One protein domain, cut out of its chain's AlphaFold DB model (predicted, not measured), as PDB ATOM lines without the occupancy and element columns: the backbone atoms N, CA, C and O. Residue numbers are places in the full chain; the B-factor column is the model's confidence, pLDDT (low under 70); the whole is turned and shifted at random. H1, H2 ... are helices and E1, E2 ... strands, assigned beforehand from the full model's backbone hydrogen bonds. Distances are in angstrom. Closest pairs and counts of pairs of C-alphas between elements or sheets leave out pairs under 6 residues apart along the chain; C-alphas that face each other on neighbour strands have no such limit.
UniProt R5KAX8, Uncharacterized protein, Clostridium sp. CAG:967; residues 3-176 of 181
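This is residues 3 to 176 of the 181 residues of an uncharacterized protein of Clostridium sp. CAG:967 (UniProt R5KAX8). Two small sheets joined where E7 runs on into E8 form a corner round the core helix H3, which packs on both. The longest helix, H5, spans the two sheets on that same side; H6 folds back beside it, H2 packs on H3, and H1 and H7 lie at one end. The 174 printed residues hold seven named helices and eight named strands, in the order E1 H1 E2 H2 E3 E4 H3 E5 H4 H5 H6 E6 E7 E8 H7, class mixed. One sheet runs E4 E3 E2 E1 E8, mixed; the other E5 E7 E6, antiparallel. The whole is compact, radius of gyration of the C-alphas 16.3 A, spans 52 by 38 by 26 A.

The larger sheet has E4, residues 67 to 70, E3, 61 to 64, E2, 30 to 33, E1, 3 to 7, and E8, 164 to 166; E1 measures 13.4 A from C-alpha 3 at (331.986, 384.819, 407.037). The smaller has E5, 87 to 89, E7, 159 to 162, and E6, 151 to 154. H5, residues 114 to 132, measures 27.2 A from C-alpha 114 at (348.649, 370.641, 398.109), and H3, 73 to 85, 17.6 A. The other helices are H1, 18 to 27, H2, 45 to 54, H4, 90 to 94, H6, 139 to 147, and H7, 171 to 174, whose C-alpha 174 is at (334.542, 401.976, 407.245).

E1 and E2 are parallel, with N 5 and O 30 2.9 A apart, within hydrogen-bond range; E1, H1, E2 form a strand-helix-strand unit, two parallel neighbours with a helix between, its crossover right-handed. E5 and E7 are antiparallel, N 88 and O 160 2.7 A apart. H3 and H5 lie on the same face of each sheet, two layers, helices over one face. H3 is 9.5 A over the larger sheet and 9.2 A over the smaller; the C-alphas of Leu 82 and Cys 162, its closest to E7, are 5.3 A apart. H2 touches H3, closest C-alphas Lys 53 and Ile 73, 5.7 A, a steep tilt of 48 degrees, opposite ways. H5 and H6, a helical hairpin, only just touch, with 3 pairs of C-alphas within 8 A, the closest Lys 122 and Phe 146, 6.7 A. H4 only grazes the smaller sheet; H1 and H7 are close but not clearly touching, C-alphas of Asp 20 and Tyr 172 7.7 A apart. In H1 to H5 every O i to N i+4 pair is within hydrogen-bond range; H6 has 2 of 5, with 2 of 6 O i to N i+3, and H7 is too short for such a pair.

The C-alphas farthest apart, Ala 19 and Asn 107, are 52.2 A apart. The printed part has no cut; the links E2 to H2 and H4 to H5 are long. Mean pLDDT of the printed part is 82.3, under 70 at residues 100 to 102, 105 to 112, 133 to 149 and 175 to 176.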
ATOM      1  N   ASN A   3     331.445 383.678 407.773       86.00
ATOM      2  CA  ASN A   3     331.986 384.819 407.037       86.00
ATOM      3  C   ASN A   3     333.423 385.141 407.465       86.00
ATOM      4  O   ASN A   3     333.784 384.959 408.629       86.00
ATOM      5  N   PHE A   4     334.235 385.642 406.538       89.38
ATOM      6  CA  PHE A   4     335.531 386.249 406.834       89.38
ATOM      7  C   PHE A   4     335.520 387.733 406.464       89.38
ATOM      8  O   PHE A   4     334.748 388.163 405.607       89.38
ATOM      9  N   LEU A   5     336.423 388.506 407.065       90.38
ATOM     10  CA  LEU A   5     336.615 389.913 406.729       90.38
ATOM     11  C   LEU A   5     337.991 390.173 406.104       90.38
ATOM     12  O   LEU A   5     339.021 389.698 406.588       90.38
ATOM     13  N   TRP A   6     338.008 390.963 405.030       88.25
ATOM     14  CA  TRP A   6     339.225 391.503 404.422       88.25
ATOM     15  C   TRP A   6     339.361 392.983 404.742       88.25
ATOM     16  O   TRP A   6     338.430 393.758 404.541       88.25
ATOM     17  N   VAL A   7     340.545 393.388 405.195       88.56
ATOM     18  CA  VAL A   7     340.838 394.796 405.494       88.56
ATOM     19  C   VAL A   7     342.196 395.207 404.939       88.56
ATOM     20  O   VAL A   7     343.099 394.395 404.782       88.56
ATOM     21  N   THR A   8     342.381 396.489 404.645       84.00
ATOM     22  CA  THR A   8     343.635 397.024 404.081       84.00
ATOM     23  C   THR A   8     344.650 397.438 405.161       84.00
ATOM     24  O   THR A   8     345.860 397.540 404.911       84.00
ATOM     25  N   ARG A   9     344.182 397.643 406.399       81.25
ATOM     26  CA  ARG A   9     344.977 398.121 407.542       81.25
ATOM     27  C   ARG A   9     345.520 397.003 408.440       81.25
ATOM     28  O   ARG A   9     345.267 395.824 408.227       81.25
ATOM     29  N   ASN A  10     346.336 397.403 409.419       85.62
ATOM     30  CA  ASN A  10     346.853 396.531 410.476       85.62
ATOM     31  C   ASN A  10     345.695 395.988 411.340       85.62
ATOM     32  O   ASN A  10     344.758 396.721 411.653       85.62
ATOM     33  N   LEU A  11     345.787 394.713 411.721       88.88
ATOM     34  CA  LEU A  11     344.751 393.980 412.454       88.88
ATOM     35  C   LEU A  11     344.801 394.139 413.987       88.88
ATOM     36  O   LEU A  11     344.086 393.446 414.701       88.88
ATOM     37  N   GLU A  12     345.636 395.030 414.517       86.69
ATOM     38  CA  GLU A  12     345.613 395.432 415.936       86.69
ATOM     39  C   GLU A  12     344.391 396.310 416.263       86.69
ATOM     40  O   GLU A  12     343.977 396.423 417.426       86.69
ATOM     41  N   PHE A  13     343.797 396.928 415.230       85.06
ATOM     42  CA  PHE A  13     342.652 397.835 415.327       85.06
ATOM     43  C   PHE A  13     342.853 398.917 416.403       85.06
ATOM     44  O   PHE A  13     341.975 399.176 417.226       85.06
ATOM     45  N   THR A  14     344.046 399.513 416.467       82.50
ATOM     46  CA  THR A  14     344.367 400.585 417.421       82.50
ATOM     47  C   THR A  14     343.363 401.732 417.282       82.50
ATOM     48  O   THR A  14     343.103 402.193 416.175       82.50
ATOM     49  N   GLY A  15     342.771 402.159 418.402       80.44
ATOM     50  CA  GLY A  15     341.730 403.194 418.437       80.44
ATOM     51  C   GLY A  15     340.285 402.695 418.293       80.44
ATOM     52  O   GLY A  15     339.365 403.470 418.533       80.44
ATOM     53  N   LEU A  16     340.052 401.417 417.960       85.31
ATOM     54  CA  LEU A  16     338.703 400.840 417.968       85.31
ATOM     55  C   LEU A  16     338.241 400.581 419.414       85.31
ATOM     56  O   LEU A  16     339.017 400.055 420.222       85.31
ATOM     57  N   LYS A  17     336.990 400.935 419.747       87.00
ATOM     58  CA  LYS A  17     336.434 400.732 421.096       87.00
ATOM     59  C   LYS A  17     336.415 399.243 421.447       87.00
ATOM     60  O   LYS A  17     336.295 398.387 420.572       87.00
ATOM     61  N   LYS A  18     336.501 398.925 422.742       86.75
ATOM     62  CA  LYS A  18     336.511 397.534 423.230       86.75
ATOM     63  C   LYS A  18     335.285 396.743 422.748       86.75
ATOM     64  O   LYS A  18     335.462 395.665 422.192       86.75
ATOM     65  N   ALA A  19     334.087 397.316 422.879       87.00
ATOM     66  CA  ALA A  19     332.842 396.692 422.428       87.00
ATOM     67  C   ALA A  19     332.844 396.396 420.914       87.00
ATOM     68  O   ALA A  19     332.465 395.305 420.495       87.00
ATOM     69  N   ASP A  20     333.354 397.323 420.099       86.94
ATOM     70  CA  ASP A  20     333.447 397.141 418.645       86.94
ATOM     71  C   ASP A  20     334.470 396.053 418.274       86.94
ATOM     72  O   ASP A  20     334.226 395.254 417.372       86.94
ATOM     73  N   LYS A  21     335.603 395.962 418.993       85.38
ATOM     74  CA  LYS A  21     336.576 394.863 418.826       85.38
ATOM     75  C   LYS A  21     335.977 393.507 419.193       85.38
ATOM     76  O   LYS A  21     336.209 392.524 418.494       85.38
ATOM     77  N   GLU A  22     335.225 393.440 420.287       85.88
ATOM     78  CA  GLU A  22     334.559 392.212 420.727       85.88
ATOM     79  C   GLU A  22     333.496 391.768 419.717       85.88
ATOM     80  O   GLU A  22     333.477 390.596 419.339       85.88
ATOM     81  N   ASN A  23     332.691 392.705 419.205       87.00
ATOM     82  CA  ASN A  23     331.729 392.457 418.131       87.00
ATOM     83  C   ASN A  23     332.419 391.954 416.851       87.00
ATOM     84  O   ASN A  23     332.004 390.949 416.276       87.00
ATOM     85  N   LEU A  24     333.503 392.612 416.437       87.19
ATOM     86  CA  LEU A  24     334.305 392.232 415.275       87.19
ATOM     87  C   LEU A  24     334.811 390.786 415.393       87.19
ATOM     88  O   LEU A  24     334.635 389.982 414.484       87.19
ATOM     89  N   TYR A  25     335.395 390.421 416.532       84.56
ATOM     90  CA  TYR A  25     335.918 389.071 416.748       84.56
ATOM     91  C   TYR A  25     334.838 388.011 416.982       84.56
ATOM     92  O   TYR A  25     335.114 386.820 416.834       84.56
ATOM     93  N   PHE A  26     333.632 388.417 417.375       82.44
ATOM     94  CA  PHE A  26     332.478 387.530 417.484       82.44
ATOM     95  C   PHE A  26     331.890 387.206 416.104       82.44
ATOM     96  O   PHE A  26     331.635 386.042 415.805       82.44
ATOM     97  N   ASN A  27     331.738 388.217 415.247       84.88
ATOM     98  CA  ASN A  27     331.094 388.077 413.939       84.88
ATOM     99  C   ASN A  27     332.033 387.553 412.842       84.88
ATOM    100  O   ASN A  27     331.575 386.923 411.887       84.88
ATOM    101  N   TYR A  28     333.340 387.793 412.976       87.44
ATOM    102  CA  TYR A  28     334.338 387.462 411.958       87.44
ATOM    103  C   TYR A  28     335.420 386.542 412.539       87.44
ATOM    104  O   TYR A  28     336.453 387.017 413.018       87.44
ATOM    105  N   PRO A  29     335.220 385.210 412.488       84.19
ATOM    106  CA  PRO A  29     336.200 384.232 412.973       84.19
ATOM    107  C   PRO A  29     337.548 384.322 412.252       84.19
ATOM    108  O   PRO A  29     338.575 383.955 412.825       84.19
ATOM    109  N   ILE A  30     337.546 384.823 411.012       89.19
ATOM    110  CA  ILE A  30     338.746 385.105 410.234       89.19
ATOM    111  C   ILE A  30     338.727 386.557 409.784       89.19
ATOM    112  O   ILE A  30     337.798 386.995 409.105       89.19
ATOM    113  N   ILE A  31     339.799 387.275 410.099       91.31
ATOM    114  CA  ILE A  31     340.073 388.600 409.552       91.31
ATOM    115  C   ILE A  31     341.485 388.579 409.001       91.31
ATOM    116  O   ILE A  31     342.426 388.227 409.709       91.31
ATOM    117  N   ILE A  32     341.656 388.954 407.743       91.81
ATOM    118  CA  ILE A  32     342.970 388.977 407.107       91.81
ATOM    119  C   ILE A  32     343.229 390.339 406.491       91.81
ATOM    120  O   ILE A  32     342.338 391.005 405.957       91.81
ATOM    121  N   ARG A  33     344.490 390.757 406.565       91.12
ATOM    122  CA  ARG A  33     344.926 391.939 405.844       91.12
ATOM    123  C   ARG A  33     345.081 391.598 404.366       91.12
ATOM    124  O   ARG A  33     345.793 390.649 404.053       91.12
ATOM    125  N   ARG A  34     344.463 392.364 403.468       88.31
ATOM    126  CA  ARG A  34     344.587 392.224 402.008       88.31
ATOM    127  C   ARG A  34     346.027 392.503 401.554       88.31
ATOM    128  O   ARG A  34     346.639 393.449 402.067       88.31
ATOM    129  N   PRO A  35     346.563 391.748 400.574       90.06
ATOM    130  CA  PRO A  35     347.852 392.073 399.998       90.06
ATOM    131  C   PRO A  35     347.882 393.460 399.359       90.06
ATOM    132  O   PRO A  35     347.021 393.787 398.543       90.06
ATOM    133  N   LYS A  36     348.873 394.287 399.722       84.06
ATOM    134  CA  LYS A  36     349.032 395.624 399.122       84.06
ATOM    135  C   LYS A  36     349.214 395.492 397.608       84.06
ATOM    136  O   LYS A  36     349.936 394.602 397.154       84.06
ATOM    137  N   SER A  37     348.582 396.392 396.858       84.88
ATOM    138  CA  SER A  37     348.681 396.459 395.392       84.88
ATOM    139  C   SER A  37     348.162 395.215 394.661       84.88
ATOM    140  O   SER A  37     348.507 395.009 393.502       84.88
ATOM    141  N   LEU A  38     347.364 394.368 395.321       87.69
ATOM    142  CA  LEU A  38     346.677 393.274 394.646       87.69
ATOM    143  C   LEU A  38     345.525 393.844 393.804       87.69
ATOM    144  O   LEU A  38     344.622 394.442 394.399       87.69
ATOM    145  N   PRO A  39     345.515 393.638 392.474       85.50
ATOM    146  CA  PRO A  39     344.400 394.055 391.623       85.50
ATOM    147  C   PRO A  39     343.069 393.486 392.126       85.50
ATOM    148  O   PRO A  39     343.049 392.399 392.711       85.50
ATOM    149  N   LYS A  40     341.962 394.211 391.925       76.88
ATOM    150  CA  LYS A  40     340.623 393.737 392.321       76.88
ATOM    151  C   LYS A  40     340.298 392.403 391.652       76.88
ATOM    152  O   LYS A  40     340.012 391.442 392.358       76.88
ATOM    153  N   ASP A  41     340.539 392.333 390.349       81.50
ATOM    154  CA  ASP A  41     340.233 391.179 389.500       81.50
ATOM    155  C   ASP A  41     341.479 390.308 389.265       81.50
ATOM    156  O   ASP A  41     341.791 389.871 388.160       81.50
ATOM    157  N   CYS A  42     342.293 390.117 390.308       84.44
ATOM    158  CA  CYS A  42     343.495 389.300 390.194       84.44
ATOM    159  C   CYS A  42     343.130 387.814 390.100       84.44
ATOM    160  O   CYS A  42     342.789 387.211 391.112       84.44
ATOM    161  N   GLU A  43     343.332 387.204 388.933       84.25
ATOM    162  CA  GLU A  43     343.143 385.755 388.716       84.25
ATOM    163  C   GLU A  43     344.465 384.962 388.728       84.25
ATOM    164  O   GLU A  43     344.494 383.734 388.781       84.25
ATOM    165  N   SER A  44     345.612 385.650 388.699       88.62
ATOM    166  CA  SER A  44     346.919 384.993 388.600       88.62
ATOM    167  C   SER A  44     347.512 384.629 389.965       88.62
ATOM    168  O   SER A  44     347.880 385.504 390.755       88.62
ATOM    169  N   TYR A  45     347.756 383.332 390.184       88.00
ATOM    170  CA  TYR A  45     348.502 382.787 391.334       88.00
ATOM    171  C   TYR A  45     349.877 383.432 391.494       88.00
ATOM    172  O   TYR A  45     350.294 383.773 392.602       88.00
ATOM    173  N   CYS A  46     350.574 383.651 390.380       88.50
ATOM    174  CA  CYS A  46     351.881 384.294 390.372       88.50
ATOM    175  C   CYS A  46     351.798 385.759 390.814       88.50
ATOM    176  O   CYS A  46     352.659 386.211 391.572       88.50
ATOM    177  N   THR A  47     350.781 386.500 390.368       91.19
ATOM    178  CA  THR A  47     350.563 387.893 390.787       91.19
ATOM    179  C   THR A  47     350.216 387.966 392.268       91.19
ATOM    180  O   THR A  47     350.881 388.696 393.004       91.19
ATOM    181  N   LEU A  48     349.277 387.135 392.738       92.62
ATOM    182  CA  LEU A  48     348.944 387.047 394.160       92.62
ATOM    183  C   LEU A  48     350.183 386.727 395.005       92.62
ATOM    184  O   LEU A  48     350.465 387.414 395.988       92.62
ATOM    185  N   TYR A  49     350.973 385.729 394.598       91.69
ATOM    186  CA  TYR A  49     352.211 385.367 395.284       91.69
ATOM    187  C   TYR A  49     353.209 386.532 395.342       91.69
ATOM    188  O   TYR A  49     353.774 386.790 396.408       91.69
ATOM    189  N   LYS A  50     353.404 387.272 394.241       91.56
ATOM    190  CA  LYS A  50     354.267 388.467 394.215       91.56
ATOM    191  C   LYS A  50     353.793 389.521 395.222       91.56
ATOM    192  O   LYS A  50     354.610 390.001 396.009       91.56
ATOM    193  N   CYS A  51     352.494 389.823 395.269       92.31
ATOM    194  CA  CYS A  51     351.923 390.760 396.243       92.31
ATOM    195  C   CYS A  51     352.138 390.278 397.690       92.31
ATOM    196  O   CYS A  51     352.645 391.024 398.529       92.31
ATOM    197  N   CYS A  52     351.841 389.006 397.979       92.31
ATOM    198  CA  CYS A  52     352.055 388.400 399.297       92.31
ATOM    199  C   CYS A  52     353.527 388.422 399.736       92.31
ATOM    200  O   CYS A  52     353.828 388.627 400.915       92.31
ATOM    201  N   LYS A  53     354.449 388.201 398.795       90.69
ATOM    202  CA  LYS A  53     355.896 388.221 399.031       90.69
ATOM    203  C   LYS A  53     356.395 389.627 399.366       90.69
ATOM    204  O   LYS A  53     357.215 389.767 400.271       90.69
ATOM    205  N   ASN A  54     355.905 390.643 398.655       91.44
ATOM    206  CA  ASN A  54     356.336 392.035 398.818       91.44
ATOM    207  C   ASN A  54     355.858 392.663 400.135       91.44
ATOM    208  O   ASN A  54     356.398 393.679 400.572       91.44
ATOM    209  N   MET A  55     354.880 392.060 400.812       91.62
ATOM    210  CA  MET A  55     354.496 392.495 402.150       91.62
ATOM    211  C   MET A  55     355.514 392.055 403.202       91.62
ATOM    212  O   MET A  55     355.850 390.873 403.247       91.62
ATOM    213  N   PRO A  56     355.954 392.935 404.118       91.94
ATOM    214  CA  PRO A  56     356.841 392.554 405.215       91.94
ATOM    215  C   PRO A  56     356.131 391.651 406.238       91.94
ATOM    216  O   PRO A  56     354.906 391.650 406.347       91.94
ATOM    217  N   LEU A  57     356.895 390.915 407.062       92.12
ATOM    218  CA  LEU A  57     356.337 390.001 408.077       92.12
ATOM    219  C   LEU A  57     355.352 390.686 409.030       92.12
ATOM    220  O   LEU A  57     354.352 390.081 409.407       92.12
ATOM    221  N   LYS A  58     355.618 391.947 409.393       91.38
ATOM    222  CA  LYS A  58     354.737 392.746 410.254       91.38
ATOM    223  C   LYS A  58     353.351 392.990 409.650       91.38
ATOM    224  O   LYS A  58     352.410 393.160 410.408       91.38
ATOM    225  N   ASP A  59     353.233 392.966 408.321       91.75
ATOM    226  CA  ASP A  59     351.987 393.245 407.609       91.75
ATOM    227  C   ASP A  59     351.224 391.959 407.228       91.75
ATOM    228  O   ASP A  59     350.031 392.027 406.950       91.75
ATOM    229  N   ARG A  60     351.861 390.779 407.244       93.31
ATOM    230  CA  ARG A  60     351.215 389.478 406.955       93.31
ATOM    231  C   ARG A  60     350.441 388.962 408.169       93.31
ATOM    232  O   ARG A  60     350.773 387.921 408.739       93.31
ATOM    233  N   GLN A  61     349.472 389.756 408.605       91.88
ATOM    234  CA  GLN A  61     348.670 389.528 409.799       91.88
ATOM    235  C   GLN A  61     347.372 388.802 409.460       91.88
ATOM    236  O   GLN A  61     346.749 389.053 408.425       91.88
ATOM    237  N   ILE A  62     346.953 387.946 410.383       91.56
ATOM    238  CA  ILE A  62     345.632 387.333 410.406       91.56
ATOM    239  C   ILE A  62     345.125 387.323 411.849       91.56
ATOM    240  O   ILE A  62     345.899 387.091 412.781       91.56
ATOM    241  N   VAL A  63     343.834 387.577 412.021       89.75
ATOM    242  CA  VAL A  63     343.086 387.205 413.216       89.75
ATOM    243  C   VAL A  63     342.344 385.923 412.889       89.75
ATOM    244  O   VAL A  63     341.581 385.880 411.925       89.75
ATOM    245  N   TYR A  64     342.582 384.878 413.672       86.88
ATOM    246  CA  TYR A  64     341.862 383.614 413.568       86.88
ATOM    247  C   TYR A  64     341.405 383.206 414.962       86.88
ATOM    248  O   TYR A  64     342.233 383.133 415.871       86.88
ATOM    249  N   ASN A  65     340.104 382.969 415.142       80.00
ATOM    250  CA  ASN A  65     339.498 382.665 416.444       80.00
ATOM    251  C   ASN A  65     339.973 383.641 417.539       80.00
ATOM    252  O   ASN A  65     340.462 383.239 418.592       80.00
ATOM    253  N   LYS A  66     339.845 384.948 417.264       82.56
ATOM    254  CA  LYS A  66     340.219 386.066 418.156       82.56
ATOM    255  C   LYS A  66     341.720 386.208 418.456       82.56
ATOM    256  O   LYS A  66     342.106 387.109 419.196       82.56
ATOM    257  N   VAL A  67     342.578 385.372 417.870       85.38
ATOM    258  CA  VAL A  67     344.031 385.456 418.046       85.38
ATOM    259  C   VAL A  67     344.671 386.147 416.853       85.38
ATOM    260  O   VAL A  67     344.570 385.667 415.725       85.38
ATOM    261  N   LEU A  68     345.390 387.238 417.115       89.75
ATOM    262  CA  LEU A  68     346.223 387.921 416.130       89.75
ATOM    263  C   LEU A  68     347.607 387.269 416.042       89.75
ATOM    264  O   LEU A  68     348.336 387.195 417.030       89.75
ATOM    265  N   PHE A  69     348.020 386.866 414.843       90.50
ATOM    266  CA  PHE A  69     349.382 386.393 414.602       90.50
ATOM    267  C   PHE A  69     349.867 386.691 413.181       90.50
ATOM    268  O   PHE A  69     349.118 387.079 412.287       90.50
ATOM    269  N   LYS A  70     351.180 386.523 412.985       92.81
ATOM    270  CA  LYS A  70     351.870 386.761 411.711       92.81
ATOM    271  C   LYS A  70     352.115 385.449 410.969       92.81
ATOM    272  O   LYS A  70     352.433 384.423 411.589       92.81
ATOM    273  N   LEU A  71     352.024 385.509 409.645       92.31
ATOM    274  CA  LEU A  71     352.184 384.384 408.727       92.31
ATOM    275  C   LEU A  71     353.489 384.475 407.922       92.31
ATOM    276  O   LEU A  71     353.955 385.558 407.538       92.31
ATOM    277  N   SER A  72     354.078 383.314 407.623       92.25
ATOM    278  CA  SER A  72     355.128 383.220 406.603       92.25
ATOM    279  C   SER A  72     354.556 383.532 405.215       92.25
ATOM    280  O   SER A  72     353.343 383.500 405.022       92.25
ATOM    281  N   ILE A  73     355.416 383.804 404.227       92.44
ATOM    282  CA  ILE A  73     354.973 384.109 402.852       92.44
ATOM    283  C   ILE A  73     354.080 382.987 402.307       92.44
ATOM    284  O   ILE A  73     353.001 383.260 401.792       92.44
ATOM    285  N   LYS A  74     354.499 381.725 402.479       91.31
ATOM    286  CA  LYS A  74     353.732 380.557 402.029       91.31
ATOM    287  C   LYS A  74     352.363 380.478 402.703       91.31
ATOM    288  O   LYS A  74     351.363 380.294 402.023       91.31
ATOM    289  N   GLN A  75     352.324 380.616 404.028       92.00
ATOM    290  CA  GLN A  75     351.075 380.532 404.787       92.00
ATOM    291  C   GLN A  75     350.119 381.663 404.392       92.00
ATOM    292  O   GLN A  75     348.945 381.419 404.146       92.00
ATOM    293  N   TYR A  76     350.638 382.887 404.287       93.81
ATOM    294  CA  TYR A  76     349.857 384.061 403.919       93.81
ATOM    295  C   TYR A  76     349.283 383.954 402.505       93.81
ATOM    296  O   TYR A  76     348.097 384.198 402.319       93.81
ATOM    297  N   PHE A  77     350.089 383.508 401.538       93.44
ATOM    298  CA  PHE A  77     349.632 383.223 400.178       93.44
ATOM    299  C   PHE A  77     348.488 382.203 400.158       93.44
ATOM    300  O   PHE A  77     347.464 382.463 399.540       93.44
ATOM    301  N   MET A  78     348.633 381.079 400.872       92.62
ATOM    302  CA  MET A  78     347.588 380.050 400.926       92.62
ATOM    303  C   MET A  78     346.280 380.587 401.515       92.62
ATOM    304  O   MET A  78     345.215 380.321 400.972       92.62
ATOM    305  N   PHE A  79     346.348 381.371 402.594       92.12
ATOM    306  CA  PHE A  79     345.160 382.019 403.152       92.12
ATOM    307  C   PHE A  79     344.531 383.009 402.170       92.12
ATOM    308  O   PHE A  79     343.316 383.016 402.022       92.12
ATOM    309  N   CYS A  80     345.337 383.828 401.491       92.06
ATOM    310  CA  CYS A  80     344.809 384.779 400.521       92.06
ATOM    311  C   CYS A  80     344.146 384.065 399.343       92.06
ATOM    312  O   CYS A  80     343.059 384.469 398.971       92.06
ATOM    313  N   ALA A  81     344.747 383.004 398.799       92.44
ATOM    314  CA  ALA A  81     344.172 382.255 397.684       92.44
ATOM    315  C   ALA A  81     342.846 381.584 398.084       92.44
ATOM    316  O   ALA A  81     341.835 381.802 397.426       92.44
ATOM    317  N   LEU A  82     342.817 380.882 399.227       91.38
ATOM    318  CA  LEU A  82     341.595 380.255 399.744       91.38
ATOM    319  C   LEU A  82     340.482 381.271 400.004       91.38
ATOM    320  O   LEU A  82     339.337 381.025 399.650       91.38
ATOM    321  N   LEU A  83     340.796 382.398 400.645       89.12
ATOM    322  CA  LEU A  83     339.777 383.377 401.021       89.12
ATOM    323  C   LEU A  83     339.351 384.250 399.831       89.12
ATOM    324  O   LEU A  83     338.185 384.609 399.748       89.12
ATOM    325  N   LEU A  84     340.257 384.587 398.907       84.75
ATOM    326  CA  LEU A  84     339.943 385.436 397.752       84.75
ATOM    327  C   LEU A  84     339.189 384.677 396.666       84.75
ATOM    328  O   LEU A  84     338.195 385.177 396.152       84.75
ATOM    329  N   TRP A  85     339.681 383.495 396.302       88.50
ATOM    330  CA  TRP A  85     339.157 382.729 395.172       88.50
ATOM    331  C   TRP A  85     338.222 381.610 395.602       88.50
ATOM    332  O   TRP A  85     337.626 380.951 394.763       88.50
ATOM    333  N   GLY A  86     338.095 381.368 396.907       88.44
ATOM    334  CA  GLY A  86     337.325 380.245 397.422       88.44
ATOM    335  C   GLY A  86     338.028 378.904 397.236       88.44
ATOM    336  O   GLY A  86     337.553 377.914 397.779       88.44
ATOM    337  N   GLU A  87     339.163 378.846 396.536       91.75
ATOM    338  CA  GLU A  87     339.854 377.596 396.257       91.75
ATOM    339  C   GLU A  87     341.351 377.743 395.940       91.75
ATOM    340  O   GLU A  87     341.865 378.830 395.674       91.75
ATOM    341  N   ILE A  88     342.060 376.613 395.998       92.25
ATOM    342  CA  ILE A  88     343.424 376.429 395.514       92.25
ATOM    343  C   ILE A  88     343.465 375.223 394.578       92.25
ATOM    344  O   ILE A  88     343.329 374.096 395.048       92.25
ATOM    345  N   ASP A  89     343.741 375.437 393.294       91.06
ATOM    346  CA  ASP A  89     344.081 374.350 392.371       91.06
ATOM    347  C   ASP A  89     345.533 373.895 392.600       91.06
ATOM    348  O   ASP A  89     346.465 374.708 392.689       91.06
ATOM    349  N   GLU A  90     345.759 372.585 392.723       89.88
ATOM    350  CA  GLU A  90     347.097 372.063 392.994       89.88
ATOM    351  C   GLU A  90     348.084 372.296 391.838       89.88
ATOM    352  O   GLU A  90     349.271 372.540 392.094       89.88
ATOM    353  N   LYS A  91     347.643 372.232 390.576       87.75
ATOM    354  CA  LYS A  91     348.523 372.475 389.424       87.75
ATOM    355  C   LYS A  91     349.015 373.917 389.440       87.75
ATOM    356  O   LYS A  91     350.214 374.130 389.260       87.75
ATOM    357  N   GLU A  92     348.143 374.884 389.721       87.94
ATOM    358  CA  GLU A  92     348.522 376.295 389.876       87.94
ATOM    359  C   GLU A  92     349.416 376.520 391.100       87.94
ATOM    360  O   GLU A  92     350.465 377.165 391.006       87.94
ATOM    361  N   PHE A  93     349.068 375.921 392.241       88.12
ATOM    362  CA  PHE A  93     349.877 375.983 393.458       88.12
ATOM    363  C   PHE A  93     351.311 375.480 393.229       88.12
ATOM    364  O   PHE A  93     352.275 376.095 393.693       88.12
ATOM    365  N   ASN A  94     351.469 374.391 392.473       86.00
ATOM    366  CA  ASN A  94     352.765 373.783 392.174       86.00
ATOM    367  C   ASN A  94     353.648 374.628 391.241       86.00
ATOM    368  O   ASN A  94     354.862 374.399 391.187       86.00
ATOM    369  N   LYS A  95     353.086 375.628 390.547       84.75
ATOM    370  CA  LYS A  95     353.870 376.608 389.778       84.75
ATOM    371  C   LYS A  95     354.610 377.593 390.683       84.75
ATOM    372  O   LYS A  95     355.533 378.262 390.224       84.75
ATOM    373  N   ILE A  96     354.262 377.701 391.964       85.12
ATOM    374  CA  ILE A  96     354.916 378.635 392.886       85.12
ATOM    375  C   ILE A  96     356.134 377.979 393.543       85.12
ATOM    376  O   ILE A  96     356.032 376.954 394.220       85.12
ATOM    377  N   ASP A  97     357.306 378.605 393.405       82.50
ATOM    378  CA  ASP A  97     358.454 378.272 394.242       82.50
ATOM    379  C   ASP A  97     358.469 379.195 395.458       82.50
ATOM    380  O   ASP A  97     358.658 380.402 395.349       82.50
ATOM    381  N   PHE A  98     358.286 378.632 396.648       79.44
ATOM    382  CA  PHE A  98     358.281 379.435 397.870       79.44
ATOM    383  C   PHE A  98     359.683 379.909 398.299       79.44
ATOM    384  O   PHE A  98     359.789 380.643 399.283       79.44
ATOM    385  N   ARG A  99     360.748 379.529 397.574       76.19
ATOM    386  CA  ARG A  99     362.083 380.137 397.694       76.19
ATOM    387  C   ARG A  99     362.086 381.543 397.087       76.19
ATOM    388  O   ARG A  99     361.190 381.944 396.351       76.19
ATOM    389  N   THR A 100     363.097 382.336 397.414       63.25
ATOM    390  CA  THR A 100     363.129 383.771 397.116       63.25
ATOM    391  C   THR A 100     363.020 384.090 395.616       63.25
ATOM    392  O   THR A 100     363.965 383.938 394.850       63.25
ATOM    393  N   GLY A 101     361.850 384.611 395.214       60.91
ATOM    394  CA  GLY A 101     361.645 385.331 393.950       60.91
ATOM    395  C   GLY A 101     361.483 384.490 392.695       60.91
ATOM    396  O   GLY A 101     361.808 384.982 391.620       60.91
ATOM    397  N   ARG A 102     360.979 383.257 392.805       67.12
ATOM    398  CA  ARG A 102     360.845 382.367 391.648       67.12
ATOM    399  C   ARG A 102     359.417 381.840 391.525       67.12
ATOM    400  O   ARG A 102     358.868 381.294 392.471       67.12
ATOM    401  N   CYS A 103     358.842 381.961 390.336       76.69
ATOM    402  CA  CYS A 103     357.769 381.071 389.903       76.69
ATOM    403  C   CYS A 103     358.405 380.025 388.985       76.69
ATOM    404  O   CYS A 103     359.319 380.339 388.218       76.69
ATOM    405  N   ARG A 104     357.979 378.774 389.110       72.81
ATOM    406  CA  ARG A 104     358.482 377.666 388.304       72.81
ATOM    407  C   ARG A 104     357.897 377.733 386.901       72.81
ATOM    408  O   ARG A 104     356.767 378.178 386.703       72.81
ATOM    409  N   LYS A 105     358.671 377.241 385.935       67.69
ATOM    410  CA  LYS A 105     358.156 376.915 384.604       67.69
ATOM    411  C   LYS A 105     357.315 375.627 384.682       67.69
ATOM    412  O   LYS A 105     357.573 374.804 385.571       67.69
ATOM    413  N   PRO A 106     356.341 375.430 383.773       54.72
ATOM    414  CA  PRO A 106     355.619 374.164 383.654       54.72
ATOM    415  C   PRO A 106     356.595 372.974 383.580       54.72
ATOM    416  O   PRO A 106     357.664 373.096 382.986       54.72
ATOM    417  N   ASN A 107     356.226 371.837 384.185       54.84
ATOM    418  CA  ASN A 107     356.945 370.544 384.176       54.84
ATOM    419  C   ASN A 107     358.129 370.357 385.152       54.84
ATOM    420  O   ASN A 107     358.767 369.305 385.146       54.84
ATOM    421  N   GLN A 108     358.406 371.299 386.059       63.31
ATOM    422  CA  GLN A 108     359.401 371.080 387.120       63.31
ATOM    423  C   GLN A 108     358.780 370.293 388.296       63.31
ATOM    424  O   GLN A 108     357.886 370.806 388.970       63.31
ATOM    425  N   LYS A 109     359.246 369.057 388.571       48.50
ATOM    426  CA  LYS A 109     358.685 368.189 389.636       48.50
ATOM    427  C   LYS A 109     358.573 368.930 390.982       48.50
ATOM    428  O   LYS A 109     359.559 369.422 391.542       48.50
ATOM    429  N   ALA A 110     357.356 369.013 391.519       53.84
ATOM    430  CA  ALA A 110     357.086 369.526 392.858       53.84
ATOM    431  C   ALA A 110     357.140 368.381 393.880       53.84
ATOM    432  O   ALA A 110     356.492 367.356 393.711       53.84
ATOM    433  N   ALA A 111     357.912 368.550 394.957       53.50
ATOM    434  CA  ALA A 111     358.126 367.505 395.965       53.50
ATOM    435  C   ALA A 111     357.049 367.463 397.075       53.50
ATOM    436  O   ALA A 111     357.191 366.713 398.040       53.50
ATOM    437  N   ARG A 112     355.978 368.271 396.999       60.19
ATOM    438  CA  ARG A 112     354.884 368.281 397.993       60.19
ATOM    439  C   ARG A 112     353.538 368.581 397.332       60.19
ATOM    440  O   ARG A 112     353.411 369.625 396.709       60.19
ATOM    441  N   ASN A 113     352.560 367.698 397.532       80.56
ATOM    442  CA  ASN A 113     351.168 367.895 397.118       80.56
ATOM    443  C   ASN A 113     350.470 368.962 397.994       80.56
ATOM    444  O   ASN A 113     350.926 369.287 399.104       80.56
ATOM    445  N   LEU A 114     349.397 369.554 397.472       88.06
ATOM    446  CA  LEU A 114     348.649 370.641 398.109       88.06
ATOM    447  C   LEU A 114     348.072 370.206 399.462       88.06
ATOM    448  O   LEU A 114     348.198 370.925 400.454       88.06
ATOM    449  N   GLU A 115     347.572 368.977 399.531       87.56
ATOM    450  CA  GLU A 115     347.084 368.325 400.745       87.56
ATOM    451  C   GLU A 115     348.082 368.397 401.915       87.56
ATOM    452  O   GLU A 115     347.766 368.904 402.996       87.56
ATOM    453  N   LYS A 116     349.339 367.969 401.707       86.75
ATOM    454  CA  LYS A 116     350.382 368.064 402.743       86.75
ATOM    455  C   LYS A 116     350.626 369.511 403.154       86.75
ATOM    456  O   LYS A 116     350.872 369.778 404.330       86.75
ATOM    457  N   SER A 117     350.569 370.454 402.212       87.81
ATOM    458  CA  SER A 117     350.737 371.877 402.524       87.81
ATOM    459  C   SER A 117     349.604 372.409 403.406       87.81
ATOM    460  O   SER A 117     349.886 373.167 404.333       87.81
ATOM    461  N   ILE A 118     348.361 371.977 403.184       87.69
ATOM    462  CA  ILE A 118     347.195 372.332 404.010       87.69
ATOM    463  C   ILE A 118     347.305 371.716 405.403       87.69
ATOM    464  O   ILE A 118     347.113 372.407 406.403       87.69
ATOM    465  N   ASN A 119     347.717 370.451 405.494       84.94
ATOM    466  CA  ASN A 119     347.930 369.783 406.779       84.94
ATOM    467  C   ASN A 119     349.035 370.455 407.613       84.94
ATOM    468  O   ASN A 119     348.898 370.616 408.830       84.94
ATOM    469  N   ILE A 120     350.116 370.906 406.967       86.75
ATOM    470  CA  ILE A 120     351.153 371.716 407.620       86.75
ATOM    471  C   ILE A 120     350.573 373.065 408.062       86.75
ATOM    472  O   ILE A 120     350.813 373.475 409.197       86.75
ATOM    473  N   LEU A 121     349.794 373.738 407.208       87.44
ATOM    474  CA  LEU A 121     349.144 375.004 407.552       87.44
ATOM    475  C   LEU A 121     348.277 374.849 408.809       87.44
ATOM    476  O   LEU A 121     348.485 375.597 409.760       87.44
ATOM    477  N   LYS A 122     347.408 373.827 408.875       84.44
ATOM    478  CA  LYS A 122     346.603 373.512 410.072       84.44
ATOM    479  C   LYS A 122     347.455 373.437 411.324       84.44
ATOM    480  O   LYS A 122     347.137 374.058 412.339       84.44
ATOM    481  N   ARG A 123     348.525 372.645 411.263       84.31
ATOM    482  CA  ARG A 123     349.393 372.390 412.412       84.31
ATOM    483  C   ARG A 123     350.062 373.671 412.903       84.31
ATOM    484  O   ARG A 123     350.116 373.906 414.105       84.31
ATOM    485  N   GLU A 124     350.544 374.500 411.985       87.06
ATOM    486  CA  GLU A 124     351.223 375.749 412.334       87.06
ATOM    487  C   GLU A 124     350.263 376.803 412.896       87.06
ATOM    488  O   GLU A 124     350.618 377.503 413.844       87.06
ATOM    489  N   ILE A 125     349.030 376.883 412.388       85.12
ATOM    490  CA  ILE A 125     348.000 377.759 412.964       85.12
ATOM    491  C   ILE A 125     347.594 377.276 414.360       85.12
ATOM    492  O   ILE A 125     347.562 378.083 415.289       85.12
ATOM    493  N   LYS A 126     347.411 375.957 414.544       82.25
ATOM    494  CA  LYS A 126     347.132 375.350 415.859       82.25
ATOM    495  C   LYS A 126     348.170 375.774 416.891       82.25
ATOM    496  O   LYS A 126     347.818 376.232 417.971       82.25
ATOM    497  N   LYS A 127     349.456 375.656 416.541       84.94
ATOM    498  CA  LYS A 127     350.565 376.053 417.419       84.94
ATOM    499  C   LYS A 127     350.506 377.533 417.790       84.94
ATOM    500  O   LYS A 127     350.698 377.862 418.953       84.94
ATOM    501  N   LYS A 128     350.229 378.419 416.826       87.00
ATOM    502  CA  LYS A 128     350.147 379.871 417.068       87.00
ATOM    503  C   LYS A 128     348.995 380.234 418.004       87.00
ATOM    504  O   LYS A 128     349.192 381.043 418.901       87.00
ATOM    505  N   ILE A 129     347.831 379.608 417.829       82.00
ATOM    506  CA  ILE A 129     346.672 379.819 418.704       82.00
ATOM    507  C   ILE A 129     346.959 379.267 420.101       82.00
ATOM    508  O   ILE A 129     346.759 379.980 421.078       82.00
ATOM    509  N   LYS A 130     347.505 378.048 420.205       81.50
ATOM    510  CA  LYS A 130     347.888 377.440 421.489       81.50
ATOM    511  C   LYS A 130     348.907 378.294 422.248       81.50
ATOM    512  O   LYS A 130     348.767 378.460 423.448       81.50
ATOM    513  N   ALA A 131     349.889 378.870 421.555       83.19
ATOM    514  CA  ALA A 131     350.887 379.746 422.167       83.19
ATOM    515  C   ALA A 131     350.313 381.092 422.648       83.19
ATOM    516  O   ALA A 131     350.864 381.699 423.560       83.19
ATOM    517  N   ALA A 132     349.234 381.576 422.027       78.19
ATOM    518  CA  ALA A 132     348.592 382.835 422.400       78.19
ATOM    519  C   ALA A 132     347.451 382.662 423.418       78.19
ATOM    520  O   ALA A 132     347.122 383.606 424.139       78.19
ATOM    521  N   SER A 133     346.840 381.476 423.481       69.44
ATOM    522  CA  SER A 133     345.832 381.133 424.479       69.44
ATOM    523  C   SER A 133     346.494 380.982 425.846       69.44
ATOM    524  O   SER A 133     347.289 380.074 426.063       69.44
ATOM    525  N   LYS A 134     346.146 381.865 426.787       60.66
ATOM    526  CA  LYS A 134     346.553 381.752 428.199       60.66
ATOM    527  C   LYS A 134     345.768 380.677 428.969       60.66
ATOM    528  O   LYS A 134     346.115 380.382 430.106       60.66
ATOM    529  N   ALA A 135     344.707 380.128 428.376       54.88
ATOM    530  CA  ALA A 135     343.858 379.092 428.960       54.88
ATOM    531  C   ALA A 135     344.227 377.693 428.437       54.88
ATOM    532  O   ALA A 135     344.836 377.575 427.368       54.88
ATOM    533  N   VAL A 136     343.806 376.651 429.172       56.00
ATOM    534  CA  VAL A 136     343.880 375.239 428.758       56.00
ATOM    535  C   VAL A 136     343.286 375.116 427.358       56.00
ATOM    536  O   VAL A 136     342.098 375.333 427.139       56.00
ATOM    537  N   PHE A 137     344.153 374.854 426.385       61.94
ATOM    538  CA  PHE A 137     343.751 374.714 424.998       61.94
ATOM    539  C   PHE A 137     343.062 373.360 424.834       61.94
ATOM    540  O   PHE A 137     343.734 372.328 424.880       61.94
ATOM    541  N   ASP A 138     341.744 373.374 424.651       66.38
ATOM    542  CA  ASP A 138     340.974 372.174 424.341       66.38
ATOM    543  C   ASP A 138     341.383 371.635 422.961       66.38
ATOM    544  O   ASP A 138     341.112 372.212 421.900       66.38
ATOM    545  N   GLU A 139     342.120 370.527 422.994       64.94
ATOM    546  CA  GLU A 139     342.643 369.867 421.809       64.94
ATOM    547  C   GLU A 139     341.544 369.223 420.958       64.94
ATOM    548  O   GLU A 139     341.742 369.118 419.742       64.94
ATOM    549  N   GLU A 140     340.434 368.792 421.566       62.44
ATOM    550  CA  GLU A 140     339.337 368.097 420.888       62.44
ATOM    551  C   GLU A 140     338.467 369.089 420.125       62.44
ATOM    552  O   GLU A 140     338.393 368.988 418.898       62.44
ATOM    553  N   SER A 141     337.981 370.150 420.780       61.34
ATOM    554  CA  SER A 141     337.208 371.208 420.107       61.34
ATOM    555  C   SER A 141     337.960 371.844 418.929       61.34
ATOM    556  O   SER A 141     337.378 372.167 417.893       61.34
ATOM    557  N   TYR A 142     339.287 372.001 419.025       61.12
ATOM    558  CA  TYR A 142     340.079 372.567 417.927       61.12
ATOM    559  C   TYR A 142     340.313 371.595 416.759       61.12
ATOM    560  O   TYR A 142     340.495 372.027 415.611       61.12
ATOM    561  N   LYS A 143     340.388 370.279 417.020       56.19
ATOM    562  CA  LYS A 143     340.589 369.281 415.953       56.19
ATOM    563  C   LYS A 143     339.474 369.385 414.914       56.19
ATOM    564  O   LYS A 143     339.808 369.359 413.717       56.19
ATOM    565  N   ASP A 144     338.252 369.619 415.381       53.81
ATOM    566  CA  ASP A 144     337.061 369.833 414.568       53.81
ATOM    567  C   ASP A 144     337.060 371.210 413.892       53.81
ATOM    568  O   ASP A 144     336.785 371.317 412.698       53.81
ATOM    569  N   ASP A 145     337.477 372.268 414.586       57.53
ATOM    570  CA  ASP A 145     337.225 373.640 414.132       57.53
ATOM    571  C   ASP A 145     338.095 374.123 412.947       57.53
ATOM    572  O   ASP A 145     337.680 375.015 412.216       57.53
ATOM    573  N   PHE A 146     339.283 373.553 412.681       55.38
ATOM    574  CA  PHE A 146     340.137 374.018 411.559       55.38
ATOM    575  C   PHE A 146     339.985 373.211 410.255       55.38
ATOM    576  O   PHE A 146     339.903 373.810 409.184       55.38
ATOM    577  N   ILE A 147     339.950 371.867 410.308       48.69
ATOM    578  CA  ILE A 147     339.762 371.031 409.092       48.69
ATOM    579  C   ILE A 147     338.313 371.079 408.617       48.69
ATOM    580  O   ILE A 147     338.069 371.140 407.412       48.69
ATOM    581  N   ASN A 148     337.347 371.121 409.538       53.56
ATOM    582  CA  ASN A 148     335.954 371.157 409.121       53.56
ATOM    583  C   ASN A 148     335.515 372.553 408.677       53.56
ATOM    584  O   ASN A 148     334.556 372.617 407.913       53.56
ATOM    585  N   ASN A 149     336.226 373.635 409.044       64.75
ATOM    586  CA  ASN A 149     335.774 374.995 408.729       64.75
ATOM    587  C   ASN A 149     336.680 375.823 407.811       64.75
ATOM    588  O   ASN A 149     336.127 376.683 407.146       64.75
ATOM    589  N   LEU A 150     338.009 375.639 407.715       75.06
ATOM    590  CA  LEU A 150     338.826 376.520 406.852       75.06
ATOM    591  C   LEU A 150     338.824 376.104 405.384       75.06
ATOM    592  O   LEU A 150     338.374 376.871 404.531       75.06
ATOM    593  N   ALA A 151     339.360 374.922 405.093       79.81
ATOM    594  CA  ALA A 151     339.441 374.404 403.738       79.81
ATOM    595  C   ALA A 151     339.451 372.874 403.719       79.81
ATOM    596  O   ALA A 151     340.044 372.246 404.597       79.81
ATOM    597  N   MET A 152     338.819 372.293 402.703       85.81
ATOM    598  CA  MET A 152     338.783 370.854 402.434       85.81
ATOM    599  C   MET A 152     339.565 370.569 401.156       85.81
ATOM    600  O   MET A 152     339.371 371.270 400.171       85.81
ATOM    601  N   PHE A 153     340.437 369.563 401.165       87.62
ATOM    602  CA  PHE A 153     341.107 369.097 399.952       87.62
ATOM    603  C   PHE A 153     340.300 367.959 399.327       87.62
ATOM    604  O   PHE A 153     340.052 366.957 399.993       87.62
ATOM    605  N   ASP A 154     339.910 368.124 398.070       88.81
ATOM    606  CA  ASP A 154     339.306 367.079 397.257       88.81
ATOM    607  C   ASP A 154     340.404 366.358 396.461       88.81
ATOM    608  O   ASP A 154     341.101 366.945 395.629       88.81
ATOM    609  N   SER A 155     340.577 365.068 396.739       86.25
ATOM    610  CA  SER A 155     341.593 364.234 396.102       86.25
ATOM    611  C   SER A 155     341.292 363.923 394.635       86.25
ATOM    612  O   SER A 155     342.244 363.688 393.888       86.25
ATOM    613  N   TRP A 156     340.019 363.950 394.223       86.81
ATOM    614  CA  TRP A 156     339.593 363.674 392.849       86.81
ATOM    615  C   TRP A 156     339.926 364.843 391.933       86.81
ATOM    616  O   TRP A 156     340.620 364.674 390.931       86.81
ATOM    617  N   THR A 157     339.484 366.045 392.304       89.38
ATOM    618  CA  THR A 157     339.744 367.265 391.525       89.38
ATOM    619  C   THR A 157     341.124 367.861 391.789       89.38
ATOM    620  O   THR A 157     341.617 368.632 390.971       89.38
ATOM    621  N   ARG A 158     341.793 367.469 392.885       90.50
ATOM    622  CA  ARG A 158     343.073 368.037 393.355       90.50
ATOM    623  C   ARG A 158     342.954 369.520 393.724       90.50
ATOM    624  O   ARG A 158     343.935 370.260 393.633       90.50
ATOM    625  N   ILE A 159     341.776 369.940 394.176       91.31
ATOM    626  CA  ILE A 159     341.469 371.316 394.567       91.31
ATOM    627  C   ILE A 159     341.272 371.378 396.080       91.31
ATOM    628  O   ILE A 159     340.725 370.469 396.701       91.31
ATOM    629  N   ALA A 160     341.721 372.462 396.705       90.75
ATOM    630  CA  ALA A 160     341.353 372.783 398.074       90.75
ATOM    631  C   ALA A 160     340.309 373.887 398.107       90.75
ATOM    632  O   ALA A 160     340.588 374.972 397.628       90.75
ATOM    633  N   ILE A 161     339.156 373.646 398.717       90.12
ATOM    634  CA  ILE A 161     338.007 374.553 398.699       90.12
ATOM    635  C   ILE A 161     337.842 375.194 400.074       90.12
ATOM    636  O   ILE A 161     337.815 374.500 401.093       90.12
ATOM    637  N   CYS A 162     337.718 376.517 400.113       89.44
ATOM    638  CA  CYS A 162     337.432 377.297 401.304       89.44
ATOM    639  C   CYS A 162     335.953 377.201 401.687       89.44
ATOM    640  O   CYS A 162     335.060 377.279 400.847       89.44
ATOM    641  N   LYS A 163     335.677 377.085 402.987       86.19
ATOM    642  CA  LYS A 163     334.302 377.040 403.517       86.19
ATOM    643  C   LYS A 163     333.828 378.380 404.089       86.19
ATOM    644  O   LYS A 163     332.766 378.441 404.712       86.19
ATOM    645  N   TYR A 164     334.594 379.451 403.882       85.19
ATOM    646  CA  TYR A 164     334.230 380.804 404.293       85.19
ATOM    647  C   TYR A 164     333.858 381.670 403.090       85.19
ATOM    648  O   TYR A 164     334.407 381.507 402.004       85.19
ATOM    649  N   ARG A 165     332.928 382.605 403.295       86.31
ATOM    650  CA  ARG A 165     332.555 383.628 402.306       86.31
ATOM    651  C   ARG A 165     333.066 385.005 402.728       86.31
ATOM    652  O   ARG A 165     333.134 385.266 403.933       86.31
ATOM    653  N   PRO A 166     333.404 385.885 401.772       87.94
ATOM    654  CA  PRO A 166     333.702 387.273 402.088       87.94
ATOM    655  C   PRO A 166     332.460 387.945 402.666       87.94
ATOM    656  O   PRO A 166     331.348 387.734 402.183       87.94
ATOM    657  N   ALA A 167     332.650 388.778 403.683       88.56
ATOM    658  CA  ALA A 167     331.625 389.689 404.163       88.56
ATOM    659  C   ALA A 167     331.931 391.138 403.798       88.56
ATOM    660  O   ALA A 167     333.085 391.532 403.615       88.56
ATOM    661  N   HIS A 168     330.866 391.935 403.763       85.81
ATOM    662  CA  HIS A 168     330.964 393.382 403.685       85.81
ATOM    663  C   HIS A 168     331.642 393.947 404.935       85.81
ATOM    664  O   HIS A 168     331.504 393.408 406.040       85.81
ATOM    665  N   LEU A 169     332.379 395.038 404.740       84.00
ATOM    666  CA  LEU A 169     332.995 395.766 405.833       84.00
ATOM    667  C   LEU A 169     331.893 396.392 406.705       84.00
ATOM    668  O   LEU A 169     331.044 397.098 406.169       84.00
ATOM    669  N   PRO A 170     331.876 396.159 408.029       83.38
ATOM    670  CA  PRO A 170     330.948 396.854 408.911       83.38
ATOM    671  C   PRO A 170     331.117 398.371 408.835       83.38
ATOM    672  O   PRO A 170     332.246 398.865 408.834       83.38
ATOM    673  N   SER A 171     330.013 399.114 408.912       82.38
ATOM    674  CA  SER A 171     330.009 400.586 408.877       82.38
ATOM    675  C   SER A 171     330.883 401.228 409.963       82.38
ATOM    676  O   SER A 171     331.552 402.235 409.734       82.38
ATOM    677  N   TYR A 172     330.964 400.610 411.148       78.25
ATOM    678  CA  TYR A 172     331.851 401.072 412.221       78.25
ATOM    679  C   TYR A 172     333.342 400.897 411.886       78.25
ATOM    680  O   TYR A 172     334.184 401.610 412.436       78.25
ATOM    681  N   LEU A 173     333.679 399.984 410.970       78.06
ATOM    682  CA  LEU A 173     335.029 399.825 410.443       78.06
ATOM    683  C   LEU A 173     335.298 400.676 409.209       78.06
ATOM    684  O   LEU A 173     336.464 400.967 409.002       78.06
ATOM    685  N   GLU A 174     334.312 401.132 408.437       73.12
ATOM    686  CA  GLU A 174     334.542 401.976 407.245       73.12
ATOM    687  C   GLU A 174     335.346 403.248 407.559       73.12
ATOM    688  O   GLU A 174     336.239 403.645 406.809       73.12
ATOM    689  N   LYS A 175     335.097 403.861 408.725       66.81
ATOM    690  CA  LYS A 175     335.831 405.055 409.185       66.81
ATOM    691  C   LYS A 175     337.308 404.774 409.487       66.81
ATOM    692  O   LYS A 175     338.138 405.678 409.428       66.81
ATOM    693  N   VAL A 176     337.642 403.529 409.827       67.94
ATOM    694  CA  VAL A 176     338.976 403.118 410.300       67.94
ATOM    695  C   VAL A 176     339.736 402.331 409.227       67.94
ATOM    696  O   VAL A 176     340.951 402.470 409.084       67.94
TER     697      VAL A 176